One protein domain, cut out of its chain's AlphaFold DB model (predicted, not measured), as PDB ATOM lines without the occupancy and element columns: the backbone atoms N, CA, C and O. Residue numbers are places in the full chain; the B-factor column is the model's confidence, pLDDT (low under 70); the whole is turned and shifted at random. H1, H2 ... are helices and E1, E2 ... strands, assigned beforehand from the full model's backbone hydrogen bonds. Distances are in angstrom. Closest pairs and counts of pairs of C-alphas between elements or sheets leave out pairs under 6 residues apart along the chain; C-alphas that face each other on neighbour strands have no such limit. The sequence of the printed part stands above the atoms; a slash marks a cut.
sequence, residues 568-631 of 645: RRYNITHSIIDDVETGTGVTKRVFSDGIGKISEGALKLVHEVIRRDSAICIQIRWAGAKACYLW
ATOM      1  N   ARG A 568      26.016 -23.474   0.807       84.01
ATOM      2  CA  ARG A 568      25.177 -22.288   0.571       84.01
ATOM      3  C   ARG A 568      23.936 -22.589  -0.270       84.01
ATOM      4  O   ARG A 568      22.900 -21.987  -0.037       84.01
ATOM      5  N   ARG A 569      24.024 -23.518  -1.229       84.86
ATOM      6  CA  ARG A 569      22.881 -23.905  -2.074       84.86
ATOM      7  C   ARG A 569      21.793 -24.615  -1.268       84.86
ATOM      8  O   ARG A 569      20.626 -24.515  -1.619       84.86
ATOM      9  N   TYR A 570      22.183 -25.318  -0.209       86.00
ATOM     10  CA  TYR A 570      21.284 -26.116   0.624       86.00
ATOM     11  C   TYR A 570      21.042 -25.501   2.008       86.00
ATOM     12  O   TYR A 570      20.534 -26.184   2.891       86.00
ATOM     13  N   ASN A 571      21.425 -24.234   2.217       88.84
ATOM     14  CA  ASN A 571      21.326 -23.540   3.507       88.84
ATOM     15  C   ASN A 571      21.917 -24.334   4.689       88.84
ATOM     16  O   ASN A 571      21.440 -24.242   5.819       88.84
ATOM     17  N   ILE A 572      22.971 -25.115   4.439       87.85
ATOM     18  CA  ILE A 572      23.676 -25.839   5.496       87.85
ATOM     19  C   ILE A 572      24.617 -24.856   6.192       87.85
ATOM     20  O   ILE A 572      25.545 -24.323   5.576       87.85
ATOM     21  N   THR A 573      24.385 -24.624   7.480       90.05
ATOM     22  CA  THR A 573      25.279 -23.852   8.347       90.05
ATOM     23  C   THR A 573      26.412 -24.730   8.879       90.05
ATOM     24  O   THR A 573      26.319 -25.959   8.899       90.05
ATOM     25  N   HIS A 574      27.511 -24.102   9.292       87.04
ATOM     26  CA  HIS A 574      28.642 -24.780   9.919       87.04
ATOM     27  C   HIS A 574      29.107 -23.989  11.142       87.04
ATOM     28  O   HIS A 574      28.956 -22.771  11.195       87.04
ATOM     29  N   SER A 575      29.709 -24.687  12.097       87.53
ATOM     30  CA  SER A 575      30.372 -24.100  13.257       87.53
ATOM     31  C   SER A 575      31.635 -24.896  13.563       87.53
ATOM     32  O   SER A 575      31.675 -26.110  13.343       87.53
ATOM     33  N   ILE A 576      32.664 -24.218  14.062       84.25
ATOM     34  CA  ILE A 576      33.843 -24.877  14.626       84.25
ATOM     35  C   ILE A 576      33.470 -25.328  16.040       84.25
ATOM     36  O   ILE A 576      32.799 -24.596  16.765       84.25
ATOM     37  N   ILE A 577      33.841 -26.554  16.387       85.90
ATOM     38  CA  ILE A 577      33.682 -27.117  17.728       85.90
ATOM     39  C   ILE A 577      35.069 -27.391  18.290       85.90
ATOM     40  O   ILE A 577      35.957 -27.781  17.531       85.90
ATOM     41  N   ASP A 578      35.233 -27.183  19.592       85.73
ATOM     42  CA  ASP A 578      36.491 -27.485  20.263       85.73
ATOM     43  C   ASP A 578      36.766 -28.985  20.236       85.73
ATOM     44  O   ASP A 578      35.850 -29.821  20.282       85.73
ATOM     45  N   ASP A 579      38.050 -29.310  20.163       86.66
ATOM     46  CA  ASP A 579      38.499 -30.680  20.249       86.66
ATOM     47  C   ASP A 579      38.166 -31.277  21.627       86.66
ATOM     48  O   ASP A 579      38.241 -30.627  22.669       86.66
ATOM     49  N   VAL A 580      37.792 -32.556  21.638       87.46
ATOM     50  CA  VAL A 580      37.596 -33.331  22.859       87.46
ATOM     51  C   VAL A 580      38.967 -33.763  23.352       87.46
ATOM     52  O   VAL A 580      39.598 -34.653  22.780       87.46
ATOM     53  N   GLU A 581      39.425 -33.128  24.420       88.87
ATOM     54  CA  GLU A 581      40.774 -33.291  24.951       88.87
ATOM     55  C   GLU A 581      40.741 -33.851  26.376       88.87
ATOM     56  O   GLU A 581      39.838 -33.548  27.155       88.87
ATOM     57  N   THR A 582      41.740 -34.658  26.743       86.67
ATOM     58  CA  THR A 582      41.999 -35.001  28.152       86.67
ATOM     59  C   THR A 582      43.458 -34.755  28.521       86.67
ATOM     60  O   THR A 582      44.349 -34.812  27.671       86.67
ATOM     61  N   GLY A 583      43.697 -34.479  29.807       79.98
ATOM     62  CA  GLY A 583      45.011 -34.121  30.341       79.98
ATOM     63  C   GLY A 583      45.361 -32.638  30.172       79.98
ATOM     64  O   GLY A 583      44.621 -31.863  29.572       79.98
ATOM     65  N   THR A 584      46.513 -32.240  30.712       77.43
ATOM     66  CA  THR A 584      47.069 -30.882  30.590       77.43
ATOM     67  C   THR A 584      48.550 -30.944  30.200       77.43
ATOM     68  O   THR A 584      49.263 -31.910  30.499       77.43
ATOM     69  N   GLY A 585      49.023 -29.928  29.470       77.66
ATOM     70  CA  GLY A 585      50.421 -29.820  29.038       77.66
ATOM     71  C   GLY A 585      50.886 -31.004  28.181       77.66
ATOM     72  O   GLY A 585      50.281 -31.318  27.161       77.66
ATOM     73  N   VAL A 586      51.958 -31.681  28.604       77.23
ATOM     74  CA  VAL A 586      52.588 -32.799  27.867       77.23
ATOM     75  C   VAL A 586      51.692 -34.046  27.800       77.23
ATOM     76  O   VAL A 586      51.858 -34.886  26.920       77.23
ATOM     77  N   THR A 587      50.715 -34.171  28.704       77.92
ATOM     78  CA  THR A 587      49.775 -35.309  28.724       77.92
ATOM     79  C   THR A 587      48.525 -35.084  27.876       77.92
ATOM     80  O   THR A 587      47.687 -35.980  27.785       77.92
ATOM     81  N   LYS A 588      48.405 -33.907  27.248       83.99
ATOM     82  CA  LYS A 588      47.256 -33.520  26.436       83.99
ATOM     83  C   LYS A 588      47.070 -34.496  25.269       83.99
ATOM     84  O   LYS A 588      47.928 -34.608  24.394       83.99
ATOM     85  N   ARG A 589      45.937 -35.196  25.254       83.49
ATOM     86  CA  ARG A 589      45.526 -36.104  24.173       83.49
ATOM     87  C   ARG A 589      44.231 -35.607  23.550       83.49
ATOM     88  O   ARG A 589      43.274 -35.338  24.270       83.49
ATOM     89  N   VAL A 590      44.206 -35.532  22.223       85.85
ATOM     90  CA  VAL A 590      43.034 -35.138  21.430       85.85
ATOM     91  C   VAL A 590      42.304 -36.401  20.963       85.85
ATOM     92  O   VAL A 590      42.877 -37.214  20.241       85.85
ATOM     93  N   PHE A 591      41.053 -36.586  21.381       85.33
ATOM     94  CA  PHE A 591      40.222 -37.755  21.045       85.33
ATOM     95  C   PHE A 591      39.340 -37.525  19.814       85.33
ATOM     96  O   PHE A 591      38.844 -38.485  19.227       85.33
ATOM     97  N   SER A 592      39.139 -36.269  19.420       86.18
ATOM     98  CA  SER A 592      38.343 -35.871  18.255       86.18
ATOM     99  C   SER A 592      39.177 -35.547  17.018       86.18
ATOM    100  O   SER A 592      38.622 -35.005  16.064       86.18
ATOM    101  N   ASP A 593      40.478 -35.862  17.002       84.57
ATOM    102  CA  ASP A 593      41.365 -35.467  15.903       84.57
ATOM    103  C   ASP A 593      40.834 -35.997  14.561       84.57
ATOM    104  O   ASP A 593      40.711 -37.204  14.325       84.57
ATOM    105  N   GLY A 594      40.465 -35.061  13.684       84.23
ATOM    106  CA  GLY A 594      39.904 -35.353  12.372       84.23
ATOM    107  C   GLY A 594      38.451 -35.839  12.379       84.23
ATOM    108  O   GLY A 594      38.017 -36.387  11.363       84.23
ATOM    109  N   ILE A 595      37.687 -35.650  13.460       87.34
ATOM    110  CA  ILE A 595      36.275 -36.049  13.562       87.34
ATOM    111  C   ILE A 595      35.367 -34.830  13.771       87.34
ATOM    112  O   ILE A 595      35.635 -33.962  14.592       87.34
ATOM    113  N   GLY A 596      34.252 -34.787  13.039       87.74
ATOM    114  CA  GLY A 596      33.204 -33.775  13.179       87.74
ATOM    115  C   GLY A 596      31.805 -34.377  13.333       87.74
ATOM    116  O   GLY A 596      31.596 -35.584  13.185       87.74
ATOM    117  N   LYS A 597      30.816 -33.520  13.606       89.21
ATOM    118  CA  LYS A 597      29.392 -33.893  13.684       89.21
ATOM    119  C   LYS A 597      28.636 -33.366  12.471       89.21
ATOM    120  O   LYS A 597      28.820 -32.212  12.091       89.21
ATOM    121  N   ILE A 598      27.792 -34.200  11.866       88.81
ATOM    122  CA  ILE A 598      26.891 -33.808  10.771       88.81
ATOM    123  C   ILE A 598      25.440 -33.935  11.228       88.81
ATOM    124  O   ILE A 598      25.085 -34.874  11.942       88.81
ATOM    125  N   SER A 599      24.596 -32.976  10.844       89.35
ATOM    126  CA  SER A 599      23.164 -33.036  11.135       89.35
ATOM    127  C   SER A 599      22.472 -34.095  10.275       89.35
ATOM    128  O   SER A 599      22.931 -34.426   9.183       89.35
ATOM    129  N   GLU A 600      21.332 -34.610  10.741       88.69
ATOM    130  CA  GLU A 600      20.556 -35.601   9.982       88.69
ATOM    131  C   GLU A 600      20.125 -35.060   8.610       88.69
ATOM    132  O   GLU A 600      20.246 -35.748   7.602       88.69
ATOM    133  N   GLY A 601      19.671 -33.801   8.563       89.42
ATOM    134  CA  GLY A 601      19.266 -33.149   7.318       89.42
ATOM    135  C   GLY A 601      20.421 -33.019   6.323       89.42
ATOM    136  O   GLY A 601      20.258 -33.337   5.149       89.42
ATOM    137  N   ALA A 602      21.613 -32.633   6.792       89.36
ATOM    138  CA  ALA A 602      22.795 -32.572   5.937       89.36
ATOM    139  C   ALA A 602      23.237 -33.969   5.469       89.36
ATOM    140  O   ALA A 602      23.636 -34.120   4.315       89.36
ATOM    141  N   LEU A 603      23.135 -34.994   6.322       88.48
ATOM    142  CA  LEU A 603      23.473 -36.368   5.949       88.48
ATOM    143  C   LEU A 603      22.540 -36.913   4.856       88.48
ATOM    144  O   LEU A 603      23.033 -37.507   3.901       88.48
ATOM    145  N   LYS A 604      21.229 -36.647   4.942       88.59
ATOM    146  CA  LYS A 604      20.256 -37.026   3.900       88.59
ATOM    147  C   LYS A 604      20.607 -36.416   2.543       88.59
ATOM    148  O   LYS A 604      20.654 -37.125   1.546       88.59
ATOM    149  N   LEU A 605      20.969 -35.132   2.515       88.82
ATOM    150  CA  LEU A 605      21.421 -34.478   1.284       88.82
ATOM    151  C   LEU A 605      22.716 -35.099   0.737       88.82
ATOM    152  O   LEU A 605      22.886 -35.229  -0.474       88.82
ATOM    153  N   VAL A 606      23.643 -35.501   1.613       87.31
ATOM    154  CA  VAL A 606      24.839 -36.236   1.181       87.31
ATOM    155  C   VAL A 606      24.446 -37.572   0.552       87.31
ATOM    156  O   VAL A 606      24.952 -37.870  -0.529       87.31
ATOM    157  N   HIS A 607      23.544 -38.343   1.173       87.93
ATOM    158  CA  HIS A 607      23.040 -39.621   0.645       87.93
ATOM    159  C   HIS A 607      22.430 -39.475  -0.748       87.93
ATOM    160  O   HIS A 607      22.765 -40.265  -1.630       87.93
ATOM    161  N   GLU A 608      21.646 -38.421  -0.986       86.42
ATOM    162  CA  GLU A 608      21.080 -38.112  -2.307       86.42
ATOM    163  C   GLU A 608      22.169 -37.880  -3.368       86.42
ATOM    164  O   GLU A 608      22.084 -38.390  -4.489       86.42
ATOM    165  N   VAL A 609      23.233 -37.145  -3.019       82.93
ATOM    166  CA  VAL A 609      24.322 -36.814  -3.953       82.93
ATOM    167  C   VAL A 609      25.225 -38.018  -4.241       82.93
ATOM    168  O   VAL A 609      25.664 -38.196  -5.381       82.93
ATOM    169  N   ILE A 610      25.533 -38.836  -3.229       82.83
ATOM    170  CA  ILE A 610      26.387 -40.027  -3.390       82.83
ATOM    171  C   ILE A 610      25.602 -41.271  -3.831       82.83
ATOM    172  O   ILE A 610      26.219 -42.283  -4.163       82.83
ATOM    173  N   ARG A 611      24.262 -41.199  -3.830       81.65
ATOM    174  CA  ARG A 611      23.325 -42.299  -4.113       81.65
ATOM    175  C   ARG A 611      23.602 -43.542  -3.260       81.65
ATOM    176  O   ARG A 611      23.713 -44.655  -3.777       81.65
ATOM    177  N   ARG A 612      23.794 -43.332  -1.955       76.90
ATOM    178  CA  ARG A 612      23.978 -44.392  -0.951       76.90
ATOM    179  C   ARG A 612      23.343 -43.973   0.366       76.90
ATOM    180  O   ARG A 612      23.765 -42.973   0.938       76.90
ATOM    181  N   ASP A 613      22.452 -44.811   0.883       73.55
ATOM    182  CA  ASP A 613      21.525 -44.415   1.956       73.55
ATOM    183  C   ASP A 613      21.940 -44.951   3.341       73.55
ATOM    184  O   ASP A 613      21.326 -44.644   4.359       73.55
ATOM    185  N   SER A 614      22.994 -45.773   3.408       76.84
ATOM    186  CA  SER A 614      23.390 -46.495   4.628       76.84
ATOM    187  C   SER A 614      24.595 -45.904   5.370       76.84
ATOM    188  O   SER A 614      24.958 -46.381   6.445       76.84
ATOM    189  N   ALA A 615      25.249 -44.874   4.824       77.31
ATOM    190  CA  ALA A 615      26.483 -44.350   5.405       77.31
ATOM    191  C   ALA A 615      26.199 -43.417   6.593       77.31
ATOM    192  O   ALA A 615      25.777 -42.283   6.400       77.31
ATOM    193  N   ILE A 616      26.479 -43.862   7.820       81.87
ATOM    194  CA  ILE A 616      26.388 -43.026   9.039       81.87
ATOM    195  C   ILE A 616      27.672 -42.239   9.343       81.87
ATOM    196  O   ILE A 616      27.652 -41.284  10.118       81.87
ATOM    197  N   CYS A 617      28.786 -42.643   8.725       84.49
ATOM    198  CA  CYS A 617      30.082 -41.983   8.802       84.49
ATOM    199  C   CYS A 617      30.572 -41.687   7.385       84.49
ATOM    200  O   CYS A 617      30.569 -42.575   6.527       84.49
ATOM    201  N   ILE A 618      30.982 -40.445   7.139       84.66
ATOM    202  CA  ILE A 618      31.446 -39.989   5.827       84.66
ATOM    203  C   ILE A 618      32.786 -39.273   5.951       84.66
ATOM    204  O   ILE A 618      32.975 -38.422   6.816       84.66
ATOM    205  N   GLN A 619      33.722 -39.584   5.057       85.59
ATOM    206  CA  GLN A 619      34.958 -38.817   4.931       85.59
ATOM    207  C   GLN A 619      34.726 -37.649   3.975       85.59
ATOM    208  O   GLN A 619      34.385 -37.863   2.811       85.59
ATOM    209  N   ILE A 620      34.950 -36.420   4.440       83.09
ATOM    210  CA  ILE A 620      34.772 -35.220   3.619       83.09
ATOM    211  C   ILE A 620      36.057 -34.400   3.521       83.09
ATOM    212  O   ILE A 620      36.993 -34.528   4.318       83.09
ATOM    213  N   ARG A 621      36.071 -33.508   2.531       79.99
ATOM    214  CA  ARG A 621      37.000 -32.382   2.464       79.99
ATOM    215  C   ARG A 621      36.197 -31.099   2.378       79.99
ATOM    216  O   ARG A 621      35.415 -30.936   1.444       79.99
ATOM    217  N   TRP A 622      36.409 -30.198   3.326       79.04
ATOM    218  CA  TRP A 622      35.736 -28.910   3.360       79.04
ATOM    219  C   TRP A 622      36.733 -27.818   3.756       79.04
ATOM    220  O   TRP A 622      37.336 -27.874   4.821       79.04
ATOM    221  N   ALA A 623      36.951 -26.850   2.861       75.64
ATOM    222  CA  ALA A 623      38.014 -25.848   2.991       75.64
ATOM    223  C   ALA A 623      39.393 -26.490   3.287       75.64
ATOM    224  O   ALA A 623      39.880 -27.266   2.461       75.64
ATOM    225  N   GLY A 624      40.022 -26.158   4.420       68.19
ATOM    226  CA  GLY A 624      41.275 -26.761   4.898       68.19
ATOM    227  C   GLY A 624      41.093 -28.003   5.786       68.19
ATOM    228  O   GLY A 624      42.086 -28.608   6.205       68.19
ATOM    229  N   ALA A 625      39.844 -28.381   6.080       68.71
ATOM    230  CA  ALA A 625      39.502 -29.525   6.909       68.71
ATOM    231  C   ALA A 625      39.404 -30.807   6.069       68.71
ATOM    232  O   ALA A 625      38.683 -30.890   5.068       68.71
ATOM    233  N   LYS A 626      40.105 -31.840   6.532       70.18
ATOM    234  CA  LYS A 626      39.923 -33.228   6.111       70.18
ATOM    235  C   LYS A 626      39.463 -33.987   7.349       70.18
ATOM    236  O   LYS A 626      40.268 -34.174   8.254       70.18
ATOM    237  N   ALA A 627      38.199 -34.392   7.381       67.96
ATOM    238  CA  ALA A 627      37.601 -34.992   8.569       67.96
ATOM    239  C   ALA A 627      36.604 -36.101   8.214       67.96
ATOM    240  O   ALA A 627      36.068 -36.148   7.100       67.96
ATOM    241  N   CYS A 628      36.364 -36.987   9.173       70.08
ATOM    242  CA  CYS A 628      35.251 -37.923   9.174       70.08
ATOM    243  C   CYS A 628      34.098 -37.310   9.968       70.08
ATOM    244  O   CYS A 628      34.263 -36.946  11.127       70.08
ATOM    245  N   TYR A 629      32.927 -37.193   9.356       74.07
ATOM    246  CA  TYR A 629      31.731 -36.727  10.041       74.07
ATOM    247  C   TYR A 629      30.859 -37.911  10.426       74.07
ATOM    248  O   TYR A 629      30.544 -38.745   9.576       74.07
ATOM    249  N   LEU A 630      30.467 -37.959  11.697       66.87
ATOM    250  CA  LEU A 630      29.587 -38.982  12.249       66.87
ATOM    251  C   LEU A 630      28.232 -38.363  12.590       66.87
ATOM    252  O   LEU A 630      28.159 -37.324  13.255       66.87
ATOM    253  N   TRP A 631      27.154 -39.014  12.162       68.10
ATOM    254  CA  TRP A 631      25.831 -38.732  12.703       68.10
ATOM    255  C   TRP A 631      25.596 -39.582  13.952       68.10
ATOM    256  O   TRP A 631      25.650 -40.809  13.900       68.10
TER     257      TRP A 631
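Overview. This is residues 568 to 631 of the 645 residues of the protein "RNA-dependent RNA polymerase" of Madurella mycetomatis (UniProt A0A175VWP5). A small three-stranded sheet, grazed by helix H1, has a long unnamed stretch, residues 568 to 594, folding back in a loop whose tip, residues 583 to 588, sticks out. The 64 printed residues, under half in named elements, run E1, H1, E2, E3; the class is mixed, and so is the sheet, order E1 E3 E2. The whole is loose, radius of gyration of the C-alphas 14.1 A, spanning 44 by 24 by 18 A.

Arrangement. E1, residues 595 to 597, is parallel to its neighbour E3, residues 625 to 630; N 596 and O 628 are 2.9 A apart. H1, residues 600 to 610, only grazes the sheet; its O i to N i+4 pairs are each within hydrogen-bond range. E2, residues 617 to 622, forms an antiparallel hairpin with E3; N 620 and O 627 are 2.9 A apart.

Along the chain. From first to last C-alpha, E1 measures 7.2 A from (36.275, -36.049, 13.562), H1 and E2 15.2 A each, and E3 14.7 A, ending at (29.587, -38.982, 12.249).

Size, cuts and confidence. The printed part has no cut. Confidence is under 70 at residues 624 to 625, 627 and 630 to 631.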